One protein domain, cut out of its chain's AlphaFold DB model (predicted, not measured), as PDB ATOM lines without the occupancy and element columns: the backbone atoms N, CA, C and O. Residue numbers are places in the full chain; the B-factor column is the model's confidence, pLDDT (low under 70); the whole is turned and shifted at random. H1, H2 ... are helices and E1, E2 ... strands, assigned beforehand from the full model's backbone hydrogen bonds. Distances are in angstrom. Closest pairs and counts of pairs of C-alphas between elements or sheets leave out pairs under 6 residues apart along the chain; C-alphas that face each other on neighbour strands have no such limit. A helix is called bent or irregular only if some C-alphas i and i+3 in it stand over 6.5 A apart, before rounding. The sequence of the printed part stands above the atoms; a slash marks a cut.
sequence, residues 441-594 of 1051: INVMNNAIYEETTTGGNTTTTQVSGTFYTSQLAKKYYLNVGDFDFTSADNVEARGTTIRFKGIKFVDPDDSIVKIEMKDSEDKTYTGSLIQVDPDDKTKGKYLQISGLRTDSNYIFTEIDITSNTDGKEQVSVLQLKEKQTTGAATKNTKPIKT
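AT A GLANCE: This is residues 441 to 594 of the 1051 residues of the protein "DUF4214 domain-containing protein" of Candidatus Arthromitus sp. SFB-rat-Yit (UniProt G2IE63). One strongly twisted sheet wraps round into an open barrel of E4 and E6 to E11, left unclosed between E4 and E6, which are apart, with the short helix H1 beside that opening. The hairpin of E2 and E3 reaches away from this body at one end of the longest axis, and the short strands E1 and E5 both pair with the bent strand E6. The printed part has 154 residues with one named helix and eleven named strands, in the order E1 E2 E3 E4 H1 E5 E6 E7 E8 E9 E10 E11, and the class is mostly strand. The branched sheet is mixed, with E4 and E11 parallel and its other neighbour pairs antiparallel. The whole is compact, with a radius of gyration of the C-alphas of 15.3 A and spans of 48 by 41 by 27 A.

IN THESE COORDINATES: E1 is residues 441 to 443 and begins at C-alpha 441 at (8.498, -17.609, 39.874). E2, residues 448 to 454, is 19.7 A long, and E3, residues 457 to 462, is 16.7 A long. E4 is residues 476 to 479, and H1, residues 480 to 483, follows directly. E5 is residues 492 to 494. E6, residues 497 to 506, is 21.6 A long from C-alpha 497 at (4.186, 3.069, 38.260), and bends by 79 degrees at residue 502. E7, residues 512 to 519, is 20.8 A long, and E8, residues 524 to 531, is 22.2 A long. E9, residues 541 to 545, is 12.9 A long. E10, residues 556 to 564, is 24.4 A long, and E11, residues 569 to 578, is 29.4 A long, ending at C-alpha 578 at (13.267, -8.921, 56.142).

HOW THE PARTS SIT: E1 and E5 lie on one side of E6, beside residues 502 to 505 and 497 to 499, with E9 on the other side. N 442 and O 504 are 2.8 A apart, N 492 and O 499 2.8 A, and N 500 and O 543 2.8 A, each within hydrogen-bond range. E7, E8 and E9 form a meander, each strand the antiparallel neighbour of the one before. N 517 and O 525 of the hairpin E7 and E8 are 2.9 A apart, and N 528 and O 544 of the hairpin E8 and E9 are 2.8 A apart. E6 to E9 and E7 to E10 are Greek keys, four strands in a row, three of them a meander and the first the antiparallel neighbour of the fourth. On the other side of E7 from E8 is E10, with N 516 and O 560 2.9 A apart. The hairpin E10 and E11 has N 561 and O 572 2.8 A apart. E11 is parallel to E4 at 38 degrees, with N 478 and O 575 2.8 A apart. E2 is antiparallel to E4, N 449 and O 477 being 2.8 A apart, and in the hairpin E2 and E3 N 452 and O 459 are 2.9 A apart. H1 is on the sheet at a height of 5.0 A, over none of its strands; its closest C-alphas to E11 are those of Val 480 and Glu 578, 5.4 A apart. H1 is too short for any O i to N i+4 pair.

THE WHOLE: The C-alphas farthest apart are those of Gly 455 and Asp 535, 50.5 A. The printed part has no cut. The link from E3 to E4, 13 residues, is long, and residues 579 to 594 hold no named element, though residues 592 to 593 pair with residues 553 to 554. The mean pLDDT of the printed part is 86.6, with residues 445 to 447 and 534 to 537 under 70.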
ATOM      1  N   ILE A 441       7.978 -18.898  39.433       89.94
ATOM      2  CA  ILE A 441       8.498 -17.609  39.874       89.94
ATOM      3  C   ILE A 441      10.021 -17.690  39.961       89.94
ATOM      4  O   ILE A 441      10.583 -18.551  40.632       89.94
ATOM      5  N   ASN A 442      10.685 -16.775  39.266       87.94
ATOM      6  CA  ASN A 442      12.129 -16.625  39.266       87.94
ATOM      7  C   ASN A 442      12.478 -15.281  39.893       87.94
ATOM      8  O   ASN A 442      11.970 -14.244  39.467       87.94
ATOM      9  N   VAL A 443      13.353 -15.304  40.892       85.50
ATOM     10  CA  VAL A 443      13.796 -14.107  41.608       85.50
ATOM     11  C   VAL A 443      15.281 -13.900  41.334       85.50
ATOM     12  O   VAL A 443      16.072 -14.827  41.504       85.50
ATOM     13  N   MET A 444      15.666 -12.700  40.899       74.62
ATOM     14  CA  MET A 444      17.069 -12.373  40.631       74.62
ATOM     15  C   MET A 444      17.910 -12.523  41.914       74.62
ATOM     16  O   MET A 444      17.482 -12.124  42.992       74.62
ATOM     17  N   ASN A 445      19.097 -13.131  41.794       66.62
ATOM     18  CA  ASN A 445      20.059 -13.394  42.879       66.62
ATOM     19  C   ASN A 445      19.637 -14.393  43.991       66.62
ATOM     20  O   ASN A 445      20.401 -14.544  44.935       66.62
ATOM     21  N   ASN A 446      18.520 -15.134  43.840       61.06
ATOM     22  CA  ASN A 446      18.012 -16.240  44.696       61.06
ATOM     23  C   ASN A 446      17.999 -15.965  46.231       61.06
ATOM     24  O   ASN A 446      19.036 -15.956  46.879       61.06
ATOM     25  N   ALA A 447      16.862 -15.924  46.939       69.50
ATOM     26  CA  ALA A 447      15.789 -16.915  46.879       69.50
ATOM     27  C   ALA A 447      14.506 -16.538  47.638       69.50
ATOM     28  O   ALA A 447      14.469 -15.653  48.492       69.50
ATOM     29  N   ILE A 448      13.465 -17.321  47.355       86.69
ATOM     30  CA  ILE A 448      12.303 -17.476  48.227       86.69
ATOM     31  C   ILE A 448      12.732 -18.287  49.454       86.69
ATOM     32  O   ILE A 448      13.414 -19.306  49.341       86.69
ATOM     33  N   TYR A 449      12.321 -17.834  50.628       88.75
ATOM     34  CA  TYR A 449      12.568 -18.480  51.908       88.75
ATOM     35  C   TYR A 449      11.281 -19.086  52.461       88.75
ATOM     36  O   TYR A 449      10.192 -18.572  52.220       88.75
ATOM     37  N   GLU A 450      11.411 -20.164  53.224       90.06
ATOM     38  CA  GLU A 450      10.325 -20.810  53.958       90.06
ATOM     39  C   GLU A 450      10.565 -20.707  55.467       90.06
ATOM     40  O   GLU A 450      11.648 -21.045  55.951       90.06
ATOM     41  N   GLU A 451       9.545 -20.287  56.217       88.56
ATOM     42  CA  GLU A 451       9.528 -20.369  57.679       88.56
ATOM     43  C   GLU A 451       8.828 -21.650  58.142       88.56
ATOM     44  O   GLU A 451       7.663 -21.894  57.828       88.56
ATOM     45  N   THR A 452       9.527 -22.461  58.936       85.19
ATOM     46  CA  THR A 452       8.957 -23.654  59.580       85.19
ATOM     47  C   THR A 452       9.037 -23.514  61.092       85.19
ATOM     48  O   THR A 452      10.094 -23.177  61.623       85.19
ATOM     49  N   THR A 453       7.938 -23.795  61.794       82.50
ATOM     50  CA  THR A 453       7.899 -23.794  63.260       82.50
ATOM     51  C   THR A 453       7.828 -25.223  63.786       82.50
ATOM     52  O   THR A 453       6.835 -25.914  63.570       82.50
ATOM     53  N   THR A 454       8.849 -25.646  64.531       78.38
ATOM     54  CA  THR A 454       8.898 -26.965  65.179       78.38
ATOM     55  C   THR A 454       9.200 -26.779  66.661       78.38
ATOM     56  O   THR A 454      10.220 -26.198  67.025       78.38
ATOM     57  N   GLY A 455       8.302 -27.241  67.537       74.50
ATOM     58  CA  GLY A 455       8.501 -27.164  68.993       74.50
ATOM     59  C   GLY A 455       8.653 -25.737  69.546       74.50
ATOM     60  O   GLY A 455       9.358 -25.546  70.529       74.50
ATOM     61  N   GLY A 456       8.040 -24.735  68.902       74.94
ATOM     62  CA  GLY A 456       8.116 -23.321  69.301       74.94
ATOM     63  C   GLY A 456       9.298 -22.535  68.715       74.94
ATOM     64  O   GLY A 456       9.301 -21.311  68.803       74.94
ATOM     65  N   ASN A 457      10.254 -23.201  68.058       77.56
ATOM     66  CA  ASN A 457      11.355 -22.550  67.346       77.56
ATOM     67  C   ASN A 457      11.010 -22.367  65.866       77.56
ATOM     68  O   ASN A 457      10.521 -23.301  65.230       77.56
ATOM     69  N   THR A 458      11.289 -21.182  65.319       83.19
ATOM     70  CA  THR A 458      11.109 -20.888  63.888       83.19
ATOM     71  C   THR A 458      12.452 -20.960  63.177       83.19
ATOM     72  O   THR A 458      13.392 -20.256  63.543       83.19
ATOM     73  N   THR A 459      12.541 -21.813  62.161       83.06
ATOM     74  CA  THR A 459      13.702 -21.943  61.279       83.06
ATOM     75  C   THR A 459      13.368 -21.400  59.900       83.06
ATOM     76  O   THR A 459      12.310 -21.699  59.353       83.06
ATOM     77  N   THR A 460      14.297 -20.635  59.335       83.88
ATOM     78  CA  THR A 460      14.222 -20.121  57.966       83.88
ATOM     79  C   THR A 460      15.107 -20.968  57.064       83.88
ATOM     80  O   THR A 460      16.279 -21.181  57.377       83.88
ATOM     81  N   THR A 461      14.591 -21.426  55.928       85.88
ATOM     82  CA  THR A 461      15.382 -22.169  54.935       85.88
ATOM     83  C   THR A 461      15.174 -21.587  53.545       85.88
ATOM     84  O   THR A 461      14.062 -21.235  53.168       85.88
ATOM     85  N   GLN A 462      16.265 -21.446  52.796       85.56
ATOM     86  CA  GLN A 462      16.240 -21.032  51.398       85.56
ATOM     87  C   GLN A 462      15.666 -22.153  50.534       85.56
ATOM     88  O   GLN A 462      16.103 -23.300  50.647       85.56
ATOM     89  N   VAL A 463      14.728 -21.822  49.650       81.56
ATOM     90  CA  VAL A 463      14.226 -22.770  48.662       81.56
ATOM     91  C   VAL A 463      15.111 -22.734  47.417       81.56
ATOM     92  O   VAL A 463      15.351 -21.672  46.845       81.56
ATOM     93  N   SER A 464      15.597 -23.904  47.004       73.38
ATOM     94  CA  SER A 464      16.462 -24.083  45.832       73.38
ATOM     95  C   SER A 464      15.715 -24.776  44.689       73.38
ATOM     96  O   SER A 464      14.907 -25.672  44.931       73.38
ATOM     97  N   GLY A 465      16.044 -24.411  43.446       73.44
ATOM     98  CA  GLY A 465      15.466 -24.994  42.229       73.44
ATOM     99  C   GLY A 465      14.257 -24.225  41.686       73.44
ATOM    100  O   GLY A 465      13.980 -23.103  42.105       73.44
ATOM    101  N   THR A 466      13.552 -24.827  40.726       80.38
ATOM    102  CA  THR A 466      12.340 -24.246  40.129       80.38
ATOM    103  C   THR A 466      11.214 -24.209  41.157       80.38
ATOM    104  O   THR A 466      10.821 -25.252  41.682       80.38
ATOM    105  N   PHE A 467      10.676 -23.017  41.424       85.81
ATOM    106  CA  PHE A 467       9.593 -22.825  42.384       85.81
ATOM    107  C   PHE A 467       8.285 -22.474  41.673       85.81
ATOM    108  O   PHE A 467       8.216 -21.500  40.917       85.81
ATOM    109  N   TYR A 468       7.242 -23.271  41.909       88.94
ATOM    110  CA  TYR A 468       5.929 -23.062  41.305       88.94
ATOM    111  C   TYR A 468       5.059 -22.193  42.203       88.94
ATOM    112  O   TYR A 468       5.019 -22.363  43.421       88.94
ATOM    113  N   THR A 469       4.304 -21.288  41.587       89.75
ATOM    114  CA  THR A 469       3.377 -20.387  42.282       89.75
ATOM    115  C   THR A 469       2.347 -21.152  43.114       89.75
ATOM    116  O   THR A 469       2.081 -20.760  44.245       89.75
ATOM    117  N   SER A 470       1.873 -22.308  42.638       86.19
ATOM    118  CA  SER A 470       0.942 -23.187  43.362       86.19
ATOM    119  C   SER A 470       1.490 -23.767  44.674       86.19
ATOM    120  O   SER A 470       0.725 -24.290  45.481       86.19
ATOM    121  N   GLN A 471       2.803 -23.679  44.919       84.88
ATOM    122  CA  GLN A 471       3.429 -24.110  46.174       84.88
ATOM    123  C   GLN A 471       3.435 -23.004  47.242       84.88
ATOM    124  O   GLN A 471       3.727 -23.286  48.404       84.88
ATOM    125  N   LEU A 472       3.122 -21.758  46.870       87.94
ATOM    126  CA  LEU A 472       3.136 -20.613  47.775       87.94
ATOM    127  C   LEU A 472       2.012 -20.672  48.814       87.94
ATOM    128  O   LEU A 472       0.866 -21.018  48.540       87.94
ATOM    129  N   ALA A 473       2.365 -20.246  50.017       84.38
ATOM    130  CA  ALA A 473       1.540 -20.174  51.211       84.38
ATOM    131  C   ALA A 473       2.138 -19.100  52.131       84.38
ATOM    132  O   ALA A 473       3.304 -18.739  51.979       84.38
ATOM    133  N   LYS A 474       1.402 -18.656  53.158       86.38
ATOM    134  CA  LYS A 474       1.822 -17.561  54.064       86.38
ATOM    135  C   LYS A 474       3.147 -17.773  54.827       86.38
ATOM    136  O   LYS A 474       3.621 -16.850  55.481       86.38
ATOM    137  N   LYS A 475       3.745 -18.966  54.750       87.75
ATOM    138  CA  LYS A 475       5.079 -19.286  55.286       87.75
ATOM    139  C   LYS A 475       6.238 -18.973  54.328       87.75
ATOM    140  O   LYS A 475       7.383 -18.958  54.769       87.75
ATOM    141  N   TYR A 476       5.956 -18.750  53.043       91.69
ATOM    142  CA  TYR A 476       6.960 -18.419  52.035       91.69
ATOM    143  C   TYR A 476       7.102 -16.908  51.885       91.69
ATOM    144  O   TYR A 476       6.104 -16.181  51.840       91.69
ATOM    145  N   TYR A 477       8.339 -16.432  51.789       92.44
ATOM    146  CA  TYR A 477       8.622 -15.010  51.684       92.44
ATOM    147  C   TYR A 477       9.844 -14.697  50.819       92.44
ATOM    148  O   TYR A 477      10.790 -15.474  50.733       92.44
ATOM    149  N   LEU A 478       9.829 -13.522  50.197       91.00
ATOM    150  CA  LEU A 478      10.982 -12.900  49.562       91.00
ATOM    151  C   LEU A 478      11.747 -12.090  50.611       91.00
ATOM    152  O   LEU A 478      11.150 -11.229  51.266       91.00
ATOM    153  N   ASN A 479      13.052 -12.341  50.761       88.81
ATOM    154  CA  ASN A 479      13.889 -11.507  51.618       88.81
ATOM    155  C   ASN A 479      14.193 -10.172  50.924       88.81
ATOM    156  O   ASN A 479      15.019 -10.104  50.016       88.81
ATOM    157  N   VAL A 480      13.566  -9.097  51.392       87.31
ATOM    158  CA  VAL A 480      13.765  -7.736  50.860       87.31
ATOM    159  C   VAL A 480      15.177  -7.197  51.110       87.31
ATOM    160  O   VAL A 480      15.602  -6.246  50.456       87.31
ATOM    161  N   GLY A 481      15.910  -7.788  52.060       83.38
ATOM    162  CA  GLY A 481      17.323  -7.500  52.288       83.38
ATOM    163  C   GLY A 481      18.195  -7.895  51.097       83.38
ATOM    164  O   GLY A 481      19.000  -7.083  50.656       83.38
ATOM    165  N   ASP A 482      17.975  -9.094  50.554       82.69
ATOM    166  CA  ASP A 482      18.753  -9.636  49.430       82.69
ATOM    167  C   ASP A 482      18.239  -9.118  48.082       82.69
ATOM    168  O   ASP A 482      19.009  -8.938  47.144       82.69
ATOM    169  N   PHE A 483      16.930  -8.857  47.987       83.56
ATOM    170  CA  PHE A 483      16.309  -8.343  46.769       83.56
ATOM    171  C   PHE A 483      16.683  -6.886  46.463       83.56
ATOM    172  O   PHE A 483      16.594  -6.483  45.317       83.56
ATOM    173  N   ASP A 484      17.069  -6.090  47.463       79.88
ATOM    174  CA  ASP A 484      17.421  -4.671  47.323       79.88
ATOM    175  C   ASP A 484      16.459  -3.846  46.438       79.88
ATOM    176  O   ASP A 484      16.667  -3.644  45.239       79.88
ATOM    177  N   PHE A 485      15.420  -3.280  47.057       84.81
ATOM    178  CA  PHE A 485      14.478  -2.381  46.381       84.81
ATOM    179  C   PHE A 485      15.083  -1.070  45.859       84.81
ATOM    180  O   PHE A 485      14.380  -0.321  45.181       84.81
ATOM    181  N   THR A 486      16.345  -0.768  46.171       80.19
ATOM    182  CA  THR A 486      17.026   0.431  45.664       80.19
ATOM    183  C   THR A 486      17.780   0.185  44.357       80.19
ATOM    184  O   THR A 486      18.158   1.144  43.685       80.19
ATOM    185  N   SER A 487      17.952  -1.078  43.958       85.62
ATOM    186  CA  SER A 487      18.616  -1.445  42.709       85.62
ATOM    187  C   SER A 487      17.695  -1.274  41.498       85.62
ATOM    188  O   SER A 487      16.608  -1.855  41.445       85.62
ATOM    189  N   ALA A 488      18.170  -0.545  40.483       81.50
ATOM    190  CA  ALA A 488      17.466  -0.351  39.211       81.50
ATOM    191  C   ALA A 488      17.291  -1.652  38.398       81.50
ATOM    192  O   ALA A 488      16.400  -1.734  37.545       81.50
ATOM    193  N   ASP A 489      18.108  -2.673  38.680       85.06
ATOM    194  CA  ASP A 489      18.000  -4.003  38.071       85.06
ATOM    195  C   ASP A 489      16.842  -4.815  38.676       85.06
ATOM    196  O   ASP A 489      16.263  -5.673  38.008       85.06
ATOM    197  N   ASN A 490      16.460  -4.512  39.923       86.69
ATOM    198  CA  ASN A 490      15.411  -5.220  40.656       86.69
ATOM    199  C   ASN A 490      14.076  -4.467  40.650       86.69
ATOM    200  O   ASN A 490      13.017  -5.095  40.541       86.69
ATOM    201  N   VAL A 491      14.110  -3.137  40.742       90.81
ATOM    202  CA  VAL A 491      12.927  -2.272  40.776       90.81
ATOM    203  C   VAL A 491      13.121  -1.063  39.871       90.81
ATOM    204  O   VAL A 491      14.097  -0.329  39.963       90.81
ATOM    205  N   GLU A 492      12.126  -0.808  39.032       89.69
ATOM    206  CA  GLU A 492      12.005   0.404  38.235       89.69
ATOM    207  C   GLU A 492      10.769   1.178  38.694       89.69
ATOM    208  O   GLU A 492       9.638   0.765  38.445       89.69
ATOM    209  N   ALA A 493      10.980   2.302  39.375       87.12
ATOM    210  CA  ALA A 493       9.915   3.221  39.760       87.12
ATOM    211  C   ALA A 493       9.920   4.432  38.821       87.12
ATOM    212  O   ALA A 493      10.941   5.108  38.691       87.12
ATOM    213  N   ARG A 494       8.788   4.710  38.165       76.44
ATOM    214  CA  ARG A 494       8.629   5.845  37.246       76.44
ATOM    215  C   ARG A 494       7.218   6.426  37.324       76.44
ATOM    216  O   ARG A 494       6.241   5.710  37.123       76.44
ATOM    217  N   GLY A 495       7.106   7.723  37.607       77.81
ATOM    218  CA  GLY A 495       5.826   8.428  37.688       77.81
ATOM    219  C   GLY A 495       4.863   7.759  38.670       77.81
ATOM    220  O   GLY A 495       5.125   7.712  39.863       77.81
ATOM    221  N   THR A 496       3.748   7.232  38.172       81.81
ATOM    222  CA  THR A 496       2.687   6.542  38.932       81.81
ATOM    223  C   THR A 496       2.856   5.019  38.971       81.81
ATOM    224  O   THR A 496       1.950   4.307  39.408       81.81
ATOM    225  N   THR A 497       3.988   4.499  38.497       86.19
ATOM    226  CA  THR A 497       4.186   3.069  38.260       86.19
ATOM    227  C   THR A 497       5.446   2.544  38.951       86.19
ATOM    228  O   THR A 497       6.483   3.207  39.003       86.19
ATOM    229  N   ILE A 498       5.361   1.321  39.480       91.94
ATOM    230  CA  ILE A 498       6.494   0.547  40.001       91.94
ATOM    231  C   ILE A 498       6.505  -0.816  39.304       91.94
ATOM    232  O   ILE A 498       5.527  -1.562  39.363       91.94
ATOM    233  N   ARG A 499       7.624  -1.155  38.664       91.88
ATOM    234  CA  ARG A 499       7.868  -2.435  37.990       91.88
ATOM    235  C   ARG A 499       8.956  -3.223  38.716       91.88
ATOM    236  O   ARG A 499      10.058  -2.725  38.925       91.88
ATOM    237  N   PHE A 500       8.672  -4.477  39.050       93.06
ATOM    238  CA  PHE A 500       9.572  -5.378  39.774       93.06
ATOM    239  C   PHE A 500      10.341  -6.271  38.790       93.06
ATOM    240  O   PHE A 500       9.965  -7.416  38.550       93.06
ATOM    241  N   LYS A 501      11.428  -5.746  38.210       90.25
ATOM    242  CA  LYS A 501      12.295  -6.460  37.251       90.25
ATOM    243  C   LYS A 501      13.005  -7.676  37.861       90.25
ATOM    244  O   LYS A 501      13.286  -8.650  37.166       90.25
ATOM    245  N   GLY A 502      13.234  -7.653  39.171       88.75
ATOM    246  CA  GLY A 502      13.831  -8.771  39.898       88.75
ATOM    247  C   GLY A 502      12.875  -9.947  40.130       88.75
ATOM    248  O   GLY A 502      13.337 -11.000  40.560       88.75
ATOM    249  N   ILE A 503      11.565  -9.798  39.872       90.31
ATOM    250  CA  ILE A 503      10.552 -10.855  40.039       90.31
ATOM    251  C   ILE A 503       9.965 -11.198  38.673       90.31
ATOM    252  O   ILE A 503       9.281 -10.392  38.046       90.31
ATOM    253  N   LYS A 504      10.208 -12.424  38.222       91.31
ATOM    254  CA  LYS A 504       9.858 -12.876  36.880       91.31
ATOM    255  C   LYS A 504       8.945 -14.091  36.935       91.31
ATOM    256  O   LYS A 504       9.338 -15.144  37.431       91.31
ATOM    257  N   PHE A 505       7.750 -13.957  36.375       93.12
ATOM    258  CA  PHE A 505       6.771 -15.033  36.263       93.12
ATOM    259  C   PHE A 505       6.896 -15.707  34.900       93.12
ATOM    260  O   PHE A 505       6.814 -15.034  33.876       93.12
ATOM    261  N   VAL A 506       7.095 -17.023  34.859       91.38
ATOM    262  CA  VAL A 506       7.041 -17.792  33.605       91.38
ATOM    263  C   VAL A 506       5.763 -18.611  33.626       91.38
ATOM    264  O   VAL A 506       5.625 -19.533  34.429       91.38
ATOM    265  N   ASP A 507       4.825 -18.227  32.765       90.38
ATOM    266  CA  ASP A 507       3.451 -18.726  32.753       90.38
ATOM    267  C   ASP A 507       3.056 -19.181  31.337       90.38
ATOM    268  O   ASP A 507       2.411 -18.426  30.609       90.38
ATOM    269  N   PRO A 508       3.510 -20.370  30.898       82.00
ATOM    270  CA  PRO A 508       3.370 -20.803  29.507       82.00
ATOM    271  C   PRO A 508       1.916 -21.069  29.088       82.00
ATOM    272  O   PRO A 508       1.585 -20.864  27.923       82.00
ATOM    273  N   ASP A 509       1.053 -21.460  30.031       87.81
ATOM    274  CA  ASP A 509      -0.360 -21.786  29.782       87.81
ATOM    275  C   ASP A 509      -1.317 -20.635  30.164       87.81
ATOM    276  O   ASP A 509      -2.537 -20.829  30.235       87.81
ATOM    277  N   ASP A 510      -0.776 -19.437  30.435       88.88
ATOM    278  CA  ASP A 510      -1.519 -18.271  30.937       88.88
ATOM    279  C   ASP A 510      -2.445 -18.668  32.110       88.88
ATOM    280  O   ASP A 510      -3.670 -18.493  32.079       88.88
ATOM    281  N   SER A 511      -1.863 -19.338  33.108       92.56
ATOM    282  CA  SER A 511      -2.561 -19.826  34.296       92.56
ATOM    283  C   SER A 511      -2.802 -18.724  35.327       92.56
ATOM    284  O   SER A 511      -3.764 -18.833  36.085       92.56
ATOM    285  N   ILE A 512      -2.001 -17.652  35.363       93.88
ATOM    286  CA  ILE A 512      -2.242 -16.503  36.246       93.88
ATOM    287  C   ILE A 512      -3.356 -15.649  35.651       93.88
ATOM    288  O   ILE A 512      -3.193 -15.020  34.607       93.88
ATOM    289  N   VAL A 513      -4.483 -15.588  36.358       94.31
ATOM    290  CA  VAL A 513      -5.656 -14.796  35.957       94.31
ATOM    291  C   VAL A 513      -5.707 -13.440  36.655       94.31
ATOM    292  O   VAL A 513      -6.316 -12.502  36.144       94.31
ATOM    293  N   LYS A 514      -5.057 -13.313  37.818       94.69
ATOM    294  CA  LYS A 514      -5.004 -12.070  38.592       94.69
ATOM    295  C   LYS A 514      -3.736 -12.023  39.435       94.69
ATOM    296  O   LYS A 514      -3.356 -13.027  40.035       94.69
ATOM    297  N   ILE A 515      -3.110 -10.854  39.524       95.75
ATOM    298  CA  ILE A 515      -2.011 -10.600  40.455       95.75
ATOM    299  C   ILE A 515      -2.241  -9.271  41.169       95.75
ATOM    300  O   ILE A 515      -2.644  -8.283  40.555       95.75
ATOM    301  N   GLU A 516      -2.029  -9.250  42.476       96.00
ATOM    302  CA  GLU A 516      -2.261  -8.085  43.325       96.00
ATOM    303  C   GLU A 516      -1.118  -7.919  44.319       96.00
ATOM    304  O   GLU A 516      -0.455  -8.884  44.698       96.00
ATOM    305  N   MET A 517      -0.888  -6.683  44.750       95.62
ATOM    306  CA  MET A 517       0.119  -6.363  45.754       95.62
ATOM    307  C   MET A 517      -0.515  -5.581  46.894       95.62
ATOM    308  O   MET A 517      -1.282  -4.651  46.650       95.62
ATOM    309  N   LYS A 518      -0.200  -5.948  48.137       95.44
ATOM    310  CA  LYS A 518      -0.657  -5.223  49.329       95.44
ATOM    311  C   LYS A 518       0.464  -4.381  49.903       95.44
ATOM    312  O   LYS A 518       1.620  -4.812  49.924       95.44
ATOM    313  N   ASP A 519       0.125  -3.185  50.367       94.94
ATOM    314  CA  ASP A 519       1.049  -2.339  51.116       94.94
ATOM    315  C   ASP A 519       0.995  -2.598  52.633       94.94
ATOM    316  O   ASP A 519       0.357  -3.534  53.116       94.94
ATOM    317  N   SER A 520       1.746  -1.813  53.402       94.31
ATOM    318  CA  SER A 520       1.794  -1.886  54.863       94.31
ATOM    319  C   SER A 520       0.506  -1.430  55.553       94.31
ATOM    320  O   SER A 520       0.369  -1.654  56.753       94.31
ATOM    321  N   GLU A 521      -0.411  -0.793  54.821       93.06
ATOM    322  CA  GLU A 521      -1.735  -0.360  55.286       93.06
ATOM    323  C   GLU A 521      -2.842  -1.342  54.847       93.06
ATOM    324  O   GLU A 521      -4.025  -1.017  54.924       93.06
ATOM    325  N   ASP A 522      -2.463  -2.537  54.372       91.50
ATOM    326  CA  ASP A 522      -3.344  -3.569  53.802       91.50
ATOM    327  C   ASP A 522      -4.147  -3.094  52.573       91.50
ATOM    328  O   ASP A 522      -5.101  -3.748  52.132       91.50
ATOM    329  N   LYS A 523      -3.748  -1.976  51.952       93.44
ATOM    330  CA  LYS A 523      -4.365  -1.518  50.713       93.44
ATOM    331  C   LYS A 523      -3.859  -2.362  49.554       93.44
ATOM    332  O   LYS A 523      -2.661  -2.566  49.376       93.44
ATOM    333  N   THR A 524      -4.803  -2.850  48.754       95.00
ATOM    334  CA  THR A 524      -4.537  -3.732  47.617       95.00
ATOM    335  C   THR A 524      -4.441  -2.927  46.326       95.00
ATOM    336  O   THR A 524      -5.280  -2.065  46.055       95.00
ATOM    337  N   TYR A 525      -3.427  -3.228  45.523       93.62
ATOM    338  CA  TYR A 525      -3.195  -2.648  44.210       93.62
ATOM    339  C   TYR A 525      -3.193  -3.764  43.174       93.62
ATOM    340  O   TYR A 525      -2.457  -4.744  43.306       93.62
ATOM    341  N   THR A 526      -4.011  -3.618  42.138       92.44
ATOM    342  CA  THR A 526      -4.010  -4.555  41.016       92.44
ATOM    343  C   THR A 526      -2.707  -4.423  40.241       92.44
ATOM    344  O   THR A 526      -2.295  -3.318  39.883       92.44
ATOM    345  N   GLY A 527      -2.061  -5.558  39.994       90.38
ATOM    346  CA  GLY A 527      -0.870  -5.641  39.173       90.38
ATOM    347  C   GLY A 527      -1.172  -6.122  37.762       90.38
ATOM    348  O   GLY A 527      -2.140  -6.838  37.513       90.38
ATOM    349  N   SER A 528      -0.309  -5.731  36.835       88.94
ATOM    350  CA  SER A 528      -0.255  -6.252  35.473       88.94
ATOM    351  C   SER A 528       1.041  -7.031  35.276       88.94
ATOM    352  O   SER A 528       2.085  -6.660  35.814       88.94
ATOM    353  N   LEU A 529       0.980  -8.108  34.495       90.50
ATOM    354  CA  LEU A 529       2.156  -8.871  34.092       90.50
ATOM    355  C   LEU A 529       2.631  -8.380  32.723       90.50
ATOM    356  O   LEU A 529       1.983  -8.631  31.709       90.50
ATOM    357  N   ILE A 530       3.760  -7.677  32.699       85.56
ATOM    358  CA  ILE A 530       4.350  -7.105  31.487       85.56
ATOM    359  C   ILE A 530       5.381  -8.073  30.932       85.56
ATOM    360  O   ILE A 530       6.322  -8.442  31.630       85.56
ATOM    361  N   GLN A 531       5.210  -8.484  29.680       82.50
ATOM    362  CA  GLN A 531       6.130  -9.398  29.015       82.50
ATOM    363  C   GLN A 531       7.560  -8.827  29.009       82.50
ATOM    364  O   GLN A 531       7.761  -7.667  28.654       82.50
ATOM    365  N   VAL A 532       8.542  -9.638  29.422       83.44
ATOM    366  CA  VAL A 532       9.967  -9.248  29.413       83.44
ATOM    367  C   VAL A 532      10.440  -9.016  27.981       83.44
ATOM    368  O   VAL A 532      11.128  -8.040  27.702       83.44
ATOM    369  N   ASP A 533      10.033  -9.912  27.088       74.44
ATOM    370  CA  ASP A 533      10.249  -9.824  25.652       74.44
ATOM    371  C   ASP A 533       8.918 -10.108  24.937       74.44
ATOM    372  O   ASP A 533       8.445 -11.249  25.011       74.44
ATOM    373  N   PRO A 534       8.281  -9.105  24.299       59.53
ATOM    374  CA  PRO A 534       7.015  -9.271  23.581       59.53
ATOM    375  C   PRO A 534       7.028 -10.416  22.563       59.53
ATOM    376  O   PRO A 534       5.984 -11.019  22.319       59.53
ATOM    377  N   ASP A 535       8.208 -10.724  22.023       56.59
ATOM    378  CA  ASP A 535       8.410 -11.673  20.936       56.59
ATOM    379  C   ASP A 535       8.770 -13.084  21.463       56.59
ATOM    380  O   ASP A 535       8.710 -14.065  20.722       56.59
ATOM    381  N   ASP A 536       9.086 -13.224  22.762       69.31
ATOM    382  CA  ASP A 536       9.456 -14.497  23.394       69.31
ATOM    383  C   ASP A 536       8.745 -14.714  24.746       69.31
ATOM    384  O   ASP A 536       9.168 -14.256  25.819       69.31
ATOM    385  N   LYS A 537       7.671 -15.518  24.710       67.31
ATOM    386  CA  LYS A 537       6.900 -15.917  25.900       67.31
ATOM    387  C   LYS A 537       7.749 -16.621  26.966       67.31
ATOM    388  O   LYS A 537       7.447 -16.504  28.156       67.31
ATOM    389  N   THR A 538       8.831 -17.300  26.578       75.94
ATOM    390  CA  THR A 538       9.686 -18.076  27.492       75.94
ATOM    391  C   THR A 538      10.539 -17.192  28.402       75.94
ATOM    392  O   THR A 538      10.965 -17.630  29.474       75.94
ATOM    393  N   LYS A 539      10.740 -15.917  28.036       81.06
ATOM    394  CA  LYS A 539      11.447 -14.947  28.882       81.06
ATOM    395  C   LYS A 539      10.651 -14.555  30.122       81.06
ATOM    396  O   LYS A 539      11.262 -14.088  31.080       81.06
ATOM    397  N   GLY A 540       9.346 -14.827  30.162       88.50
ATOM    398  CA  GLY A 540       8.469 -14.542  31.297       88.50
ATOM    399  C   GLY A 540       7.945 -13.105  31.321       88.50
ATOM    400  O   GLY A 540       8.084 -12.355  30.357       88.50
ATOM    401  N   LYS A 541       7.314 -12.729  32.435       91.75
ATOM    402  CA  LYS A 541       6.632 -11.448  32.646       91.75
ATOM    403  C   LYS A 541       7.074 -10.811  33.972       91.75
ATOM    404  O   LYS A 541       7.218 -11.513  34.975       91.75
ATOM    405  N   TYR A 542       7.266  -9.495  33.988       92.88
ATOM    406  CA  TYR A 542       7.496  -8.694  35.192       92.88
ATOM    407  C   TYR A 542       6.177  -8.247  35.818       92.88
ATOM    408  O   TYR A 542       5.236  -7.899  35.106       92.88
ATOM    409  N   LEU A 543       6.125  -8.186  37.148       93.38
ATOM    410  CA  LEU A 543       5.017  -7.548  37.860       93.38
ATOM    411  C   LEU A 543       5.142  -6.022  37.775       93.38
ATOM    412  O   LEU A 543       6.183  -5.458  38.113       93.38
ATOM    413  N   GLN A 544       4.065  -5.355  37.372       93.44
ATOM    414  CA  GLN A 544       3.934  -3.904  37.362       93.44
ATOM    415  C   GLN A 544       2.695  -3.469  38.145       93.44
ATOM    416  O   GLN A 544       1.601  -3.969  37.897       93.44
ATOM    417  N   ILE A 545       2.863  -2.508  39.048       93.44
ATOM    418  CA  ILE A 545       1.774  -1.815  39.738       93.44
ATOM    419  C   ILE A 545       1.673  -0.402  39.167       93.44
ATOM    420  O   ILE A 545       2.670   0.316  39.157       93.44
ATOM    421  N   SER A 546       0.481  -0.009  38.722       85.62
ATOM    422  CA  SER A 546       0.205   1.295  38.099       85.62
ATOM    423  C   SER A 546      -0.874   2.065  38.868       85.62
ATOM    424  O   SER A 546      -1.534   1.518  39.755       85.62
ATOM    425  N   GLY A 547      -1.061   3.350  38.548       80.19
ATOM    426  CA  GLY A 547      -2.061   4.201  39.211       80.19
ATOM    427  C   GLY A 547      -1.702   4.614  40.645       80.19
ATOM    428  O   GLY A 547      -2.581   4.968  41.437       80.19
ATOM    429  N   LEU A 548      -0.417   4.567  40.998       88.06
ATOM    430  CA  LEU A 548       0.104   5.090  42.257       88.06
ATOM    431  C   LEU A 548       0.148   6.626  42.227       88.06
ATOM    432  O   LEU A 548       0.041   7.259  41.181       88.06
ATOM    433  N   ARG A 549       0.311   7.253  43.392       84.94
ATOM    434  CA  ARG A 549       0.585   8.691  43.489       84.94
ATOM    435  C   ARG A 549       2.044   8.937  43.126       84.94
ATOM    436  O   ARG A 549       2.899   8.180  43.568       84.94
ATOM    437  N   THR A 550       2.323   9.998  42.374       82.12
ATOM    438  CA  THR A 550       3.694  10.441  42.075       82.12
ATOM    439  C   THR A 550       4.403  10.944  43.334       82.12
ATOM    440  O   THR A 550       3.745  11.400  44.274       82.12
ATOM    441  N   ASP A 551       5.738  10.909  43.336       84.44
ATOM    442  CA  ASP A 551       6.602  11.385  44.438       84.44
ATOM    443  C   ASP A 551       6.214  10.847  45.837       84.44
ATOM    444  O   ASP A 551       6.433  11.476  46.870       84.44
ATOM    445  N   SER A 552       5.609   9.660  45.877       90.31
ATOM    446  CA  SER A 552       5.053   9.024  47.073       90.31
ATOM    447  C   SER A 552       5.787   7.724  47.414       90.31
ATOM    448  O   SER A 552       6.205   6.972  46.529       90.31
ATOM    449  N   ASN A 553       5.930   7.451  48.713       93.88
ATOM    450  CA  ASN A 553       6.546   6.231  49.235       93.88
ATOM    451  C   ASN A 553       5.512   5.109  49.380       93.88
ATOM    452  O   ASN A 553       4.432   5.338  49.923       93.88
ATOM    453  N   TYR A 554       5.885   3.895  48.979       95.12
ATOM    454  CA  TYR A 554       5.080   2.684  49.125       95.12
ATOM    455  C   TYR A 554       5.894   1.575  49.789       95.12
ATOM    456  O   TYR A 554       7.007   1.288  49.359       95.12
ATOM    457  N   ILE A 555       5.343   0.930  50.820       95.81
ATOM    458  CA  ILE A 555       5.961  -0.226  51.484       95.81
ATOM    459  C   ILE A 555       5.093  -1.446  51.188       95.81
ATOM    460  O   ILE A 555       4.040  -1.607  51.791       95.81
ATOM    461  N   PHE A 556       5.517  -2.303  50.259       95.38
ATOM    462  CA  PHE A 556       4.770  -3.513  49.898       95.38
ATOM    463  C   PHE A 556       5.090  -4.689  50.822       95.38
ATOM    464  O   PHE A 556       6.242  -4.872  51.223       95.38
ATOM    465  N   THR A 557       4.077  -5.488  51.157       94.75
ATOM    466  CA  THR A 557       4.160  -6.550  52.173       94.75
ATOM    467  C   THR A 557       3.731  -7.928  51.670       94.75
ATOM    468  O   THR A 557       4.194  -8.932  52.212       94.75
ATOM    469  N   GLU A 558       2.899  -8.009  50.632       95.19
ATOM    470  CA  GLU A 558       2.333  -9.272  50.142       95.19
ATOM    471  C   GLU A 558       2.067  -9.203  48.634       95.19
ATOM    472  O   GLU A 558       1.650  -8.161  48.127       95.19
ATOM    473  N   ILE A 559       2.313 -10.312  47.930       95.50
ATOM    474  CA  ILE A 559       1.892 -10.535  46.544       95.50
ATOM    475  C   ILE A 559       0.874 -11.673  46.549       95.50
ATOM    476  O   ILE A 559       1.205 -12.805  46.918       95.50
ATOM    477  N   ASP A 560      -0.335 -11.364  46.095       95.62
ATOM    478  CA  ASP A 560      -1.416 -12.321  45.892       95.62
ATOM    479  C   ASP A 560      -1.450 -12.726  44.420       95.62
ATOM    480  O   ASP A 560      -1.597 -11.893  43.527       95.62
ATOM    481  N   ILE A 561      -1.314 -14.022  44.161       96.12
ATOM    482  CA  ILE A 561      -1.278 -14.601  42.819       96.12
ATOM    483  C   ILE A 561      -2.484 -15.518  42.697       96.12
ATOM    484  O   ILE A 561      -2.522 -16.586  43.304       96.12
ATOM    485  N   THR A 562      -3.475 -15.115  41.910       94.94
ATOM    486  CA  THR A 562      -4.616 -15.975  41.594       94.94
ATOM    487  C   THR A 562      -4.317 -16.724  40.307       94.94
ATOM    488  O   THR A 562      -4.172 -16.111  39.245       94.94
ATOM    489  N   SER A 563      -4.222 -18.047  40.400       93.31
ATOM    490  CA  SER A 563      -4.016 -18.925  39.251       93.31
ATOM    491  C   SER A 563      -5.190 -19.878  39.052       93.31
ATOM    492  O   SER A 563      -5.886 -20.241  39.998       93.31
ATOM    493  N   ASN A 564      -5.420 -20.275  37.804       90.81
ATOM    494  CA  ASN A 564      -6.391 -21.285  37.417       90.81
ATOM    495  C   ASN A 564      -5.660 -22.413  36.682       90.81
ATOM    496  O   ASN A 564      -5.404 -22.321  35.481       90.81
ATOM    497  N   THR A 565      -5.290 -23.458  37.425       86.88
ATOM    498  CA  THR A 565      -4.639 -24.653  36.872       86.88
ATOM    499  C   THR A 565      -5.673 -25.719  36.521       86.88
ATOM    500  O   THR A 565      -5.820 -26.070  35.357       86.88
ATOM    501  N   ASP A 566      -6.459 -26.179  37.498       80.69
ATOM    502  CA  ASP A 566      -7.417 -27.292  37.365       80.69
ATOM    503  C   ASP A 566      -8.878 -26.826  37.181       80.69
ATOM    504  O   ASP A 566      -9.803 -27.379  37.784       80.69
ATOM    505  N   GLY A 567      -9.103 -25.751  36.420       75.38
ATOM    506  CA  GLY A 567     -10.441 -25.169  36.232       75.38
ATOM    507  C   GLY A 567     -11.011 -24.499  37.490       75.38
ATOM    508  O   GLY A 567     -12.201 -24.189  37.542       75.38
ATOM    509  N   LYS A 568     -10.180 -24.291  38.518       78.62
ATOM    510  CA  LYS A 568     -10.526 -23.619  39.773       78.62
ATOM    511  C   LYS A 568      -9.500 -22.545  40.078       78.62
ATOM    512  O   LYS A 568      -8.301 -22.814  40.037       78.62
ATOM    513  N   GLU A 569      -9.986 -21.365  40.439       87.69
ATOM    514  CA  GLU A 569      -9.134 -20.281  40.914       87.69
ATOM    515  C   GLU A 569      -8.588 -20.606  42.308       87.69
ATOM    516  O   GLU A 569      -9.335 -20.972  43.219       87.69
ATOM    517  N   GLN A 570      -7.274 -20.479  42.466       88.06
ATOM    518  CA  GLN A 570      -6.579 -20.606  43.739       88.06
ATOM    519  C   GLN A 570      -5.695 -19.389  43.969       88.06
ATOM    520  O   GLN A 570      -4.975 -18.956  43.070       88.06
ATOM    521  N   VAL A 571      -5.744 -18.858  45.191       92.19
ATOM    522  CA  VAL A 571      -4.905 -17.735  45.609       92.19
ATOM    523  C   VAL A 571      -3.674 -18.269  46.328       92.19
ATOM    524  O   VAL A 571      -3.754 -18.860  47.405       92.19
ATOM    525  N   SER A 572      -2.530 -18.017  45.717       93.44
ATOM    526  CA  SER A 572      -1.194 -18.307  46.208       93.44
ATOM    527  C   SER A 572      -0.563 -17.019  46.727       93.44
ATOM    528  O   SER A 572      -0.599 -15.995  46.052       93.44
ATOM    529  N   VAL A 573       0.016 -17.060  47.927       93.62
ATOM    530  CA  VAL A 573       0.492 -15.853  48.622       93.62
ATOM    531  C   VAL A 573       2.002 -15.902  48.821       93.62
ATOM    532  O   VAL A 573       2.505 -16.839  49.444       93.62
ATOM    533  N   LEU A 574       2.712 -14.868  48.365       93.75
ATOM    534  CA  LEU A 574       4.130 -14.638  48.657       93.75
ATOM    535  C   LEU A 574       4.289 -13.413  49.563       93.75
ATOM    536  O   LEU A 574       3.877 -12.311  49.213       93.75
ATOM    537  N   GLN A 575       4.910 -13.590  50.727       94.06
ATOM    538  CA  GLN A 575       5.167 -12.487  51.658       94.06
ATOM    539  C   GLN A 575       6.437 -11.710  51.273       94.06
ATOM    540  O   GLN A 575       7.383 -12.280  50.735       94.06
ATOM    541  N   LEU A 576       6.507 -10.425  51.615       92.75
ATOM    542  CA  LEU A 576       7.724  -9.612  51.552       92.75
ATOM    543  C   LEU A 576       8.187  -9.336  52.982       92.75
ATOM    544  O   LEU A 576       7.511  -8.646  53.754       92.75
ATOM    545  N   LYS A 577       9.340  -9.893  53.352       91.69
ATOM    546  CA  LYS A 577       9.864  -9.823  54.720       91.69
ATOM    547  C   LYS A 577      11.354  -9.532  54.731       91.69
ATOM    548  O   LYS A 577      12.049  -9.760  53.749       91.69
ATOM    549  N   GLU A 578      11.845  -9.059  55.863       88.75
ATOM    550  CA  GLU A 578      13.267  -8.921  56.142       88.75
ATOM    551  C   GLU A 578      13.725 -10.084  57.025       88.75
ATOM    552  O   GLU A 578      13.135 -10.381  58.070       88.75
ATOM    553  N   LYS A 579      14.758 -10.786  56.560       84.75
ATOM    554  CA  LYS A 579      15.357 -11.910  57.280       84.75
ATOM    555  C   LYS A 579      15.995 -11.430  58.588       84.75
ATOM    556  O   LYS A 579      16.685 -10.417  58.612       84.75
ATOM    557  N   GLN A 580      15.815 -12.203  59.659       80.62
ATOM    558  CA  GLN A 580      16.441 -11.965  60.963       80.62
ATOM    559  C   GLN A 580      17.613 -12.930  61.196       80.62
ATOM    560  O   GLN A 580      17.593 -14.068  60.724       80.62
ATOM    561  N   THR A 581      18.629 -12.493  61.949       73.25
ATOM    562  CA  THR A 581      19.766 -13.349  62.352       73.25
ATOM    563  C   THR A 581      19.329 -14.446  63.333       73.25
ATOM    564  O   THR A 581      19.875 -15.546  63.305       73.25
ATOM    565  N   THR A 582      18.310 -14.162  64.156       72.00
ATOM    566  CA  THR A 582      17.685 -15.091  65.111       72.00
ATOM    567  C   THR A 582      16.188 -14.772  65.224       72.00
ATOM    568  O   THR A 582      15.839 -13.619  65.467       72.00
ATOM    569  N   GLY A 583      15.303 -15.771  65.103       76.25
ATOM    570  CA  GLY A 583      13.843 -15.600  65.222       76.25
ATOM    571  C   GLY A 583      13.095 -15.549  63.882       76.25
ATOM    572  O   GLY A 583      13.675 -15.813  62.832       76.25
ATOM    573  N   ALA A 584      11.789 -15.261  63.931       84.06
ATOM    574  CA  ALA A 584      10.936 -15.160  62.742       84.06
ATOM    575  C   ALA A 584      11.246 -13.895  61.922       84.06
ATOM    576  O   ALA A 584      11.597 -12.855  62.482       84.06
ATOM    577  N   ALA A 585      11.087 -13.977  60.603       87.94
ATOM    578  CA  ALA A 585      11.275 -12.861  59.688       87.94
ATOM    579  C   ALA A 585      10.243 -11.751  59.947       87.94
ATOM    580  O   ALA A 585       9.060 -11.999  60.202       87.94
ATOM    581  N   THR A 586      10.690 -10.501  59.857       90.81
ATOM    582  CA  THR A 586       9.859  -9.318  60.120       90.81
ATOM    583  C   THR A 586       9.222  -8.807  58.835       90.81
ATOM    584  O   THR A 586       9.793  -8.956  57.761       90.81
ATOM    585  N   LYS A 587       8.040  -8.181  58.912       89.94
ATOM    586  CA  LYS A 587       7.415  -7.545  57.736       89.94
ATOM    587  C   LYS A 587       8.372  -6.532  57.088       89.94
ATOM    588  O   LYS A 587       9.147  -5.888  57.793       89.94
ATOM    589  N   ASN A 588       8.296  -6.385  55.765       92.69
ATOM    590  CA  ASN A 588       9.056  -5.366  55.044       92.69
ATOM    591  C   ASN A 588       8.761  -3.951  55.579       92.69
ATOM    592  O   ASN A 588       7.607  -3.596  55.812       92.69
ATOM    593  N   THR A 589       9.811  -3.144  55.720       91.50
ATOM    594  CA  THR A 589       9.735  -1.725  56.109       91.50
ATOM    595  C   THR A 589      10.387  -0.789  55.089       91.50
ATOM    596  O   THR A 589      10.308   0.429  55.237       91.50
ATOM    597  N   LYS A 590      11.024  -1.330  54.042       91.00
ATOM    598  CA  LYS A 590      11.755  -0.548  53.042       91.00
ATOM    599  C   LYS A 590      10.776   0.055  52.027       91.00
ATOM    600  O   LYS A 590      10.073  -0.711  51.358       91.00
ATOM    601  N   PRO A 591      10.716   1.394  51.897       93.06
ATOM    602  CA  PRO A 591       9.847   2.039  50.929       93.06
ATOM    603  C   PRO A 591      10.462   2.021  49.528       93.06
ATOM    604  O   PRO A 591      11.669   2.184  49.362       93.06
ATOM    605  N   ILE A 592       9.606   1.916  48.518       94.06
ATOM    606  CA  ILE A 592       9.909   2.267  47.133       94.06
ATOM    607  C   ILE A 592       9.278   3.629  46.876       94.06
ATOM    608  O   ILE A 592       8.079   3.818  47.107       94.06
ATOM    609  N   LYS A 593      10.084   4.585  46.418       90.94
ATOM    610  CA  LYS A 593       9.609   5.929  46.104       90.94
ATOM    611  C   LYS A 593       9.295   6.028  44.616       90.94
ATOM    612  O   LYS A 593      10.163   5.813  43.776       90.94
ATOM    613  N   THR A 594       8.052   6.358  44.299       87.75
ATOM    614  CA  THR A 594       7.657   6.756  42.943       87.75
ATOM    615  C   THR A 594       8.310   8.085  42.567       87.75
ATOM    616  O   THR A 594       8.578   8.918  43.433       87.75
TER     617      THR A 594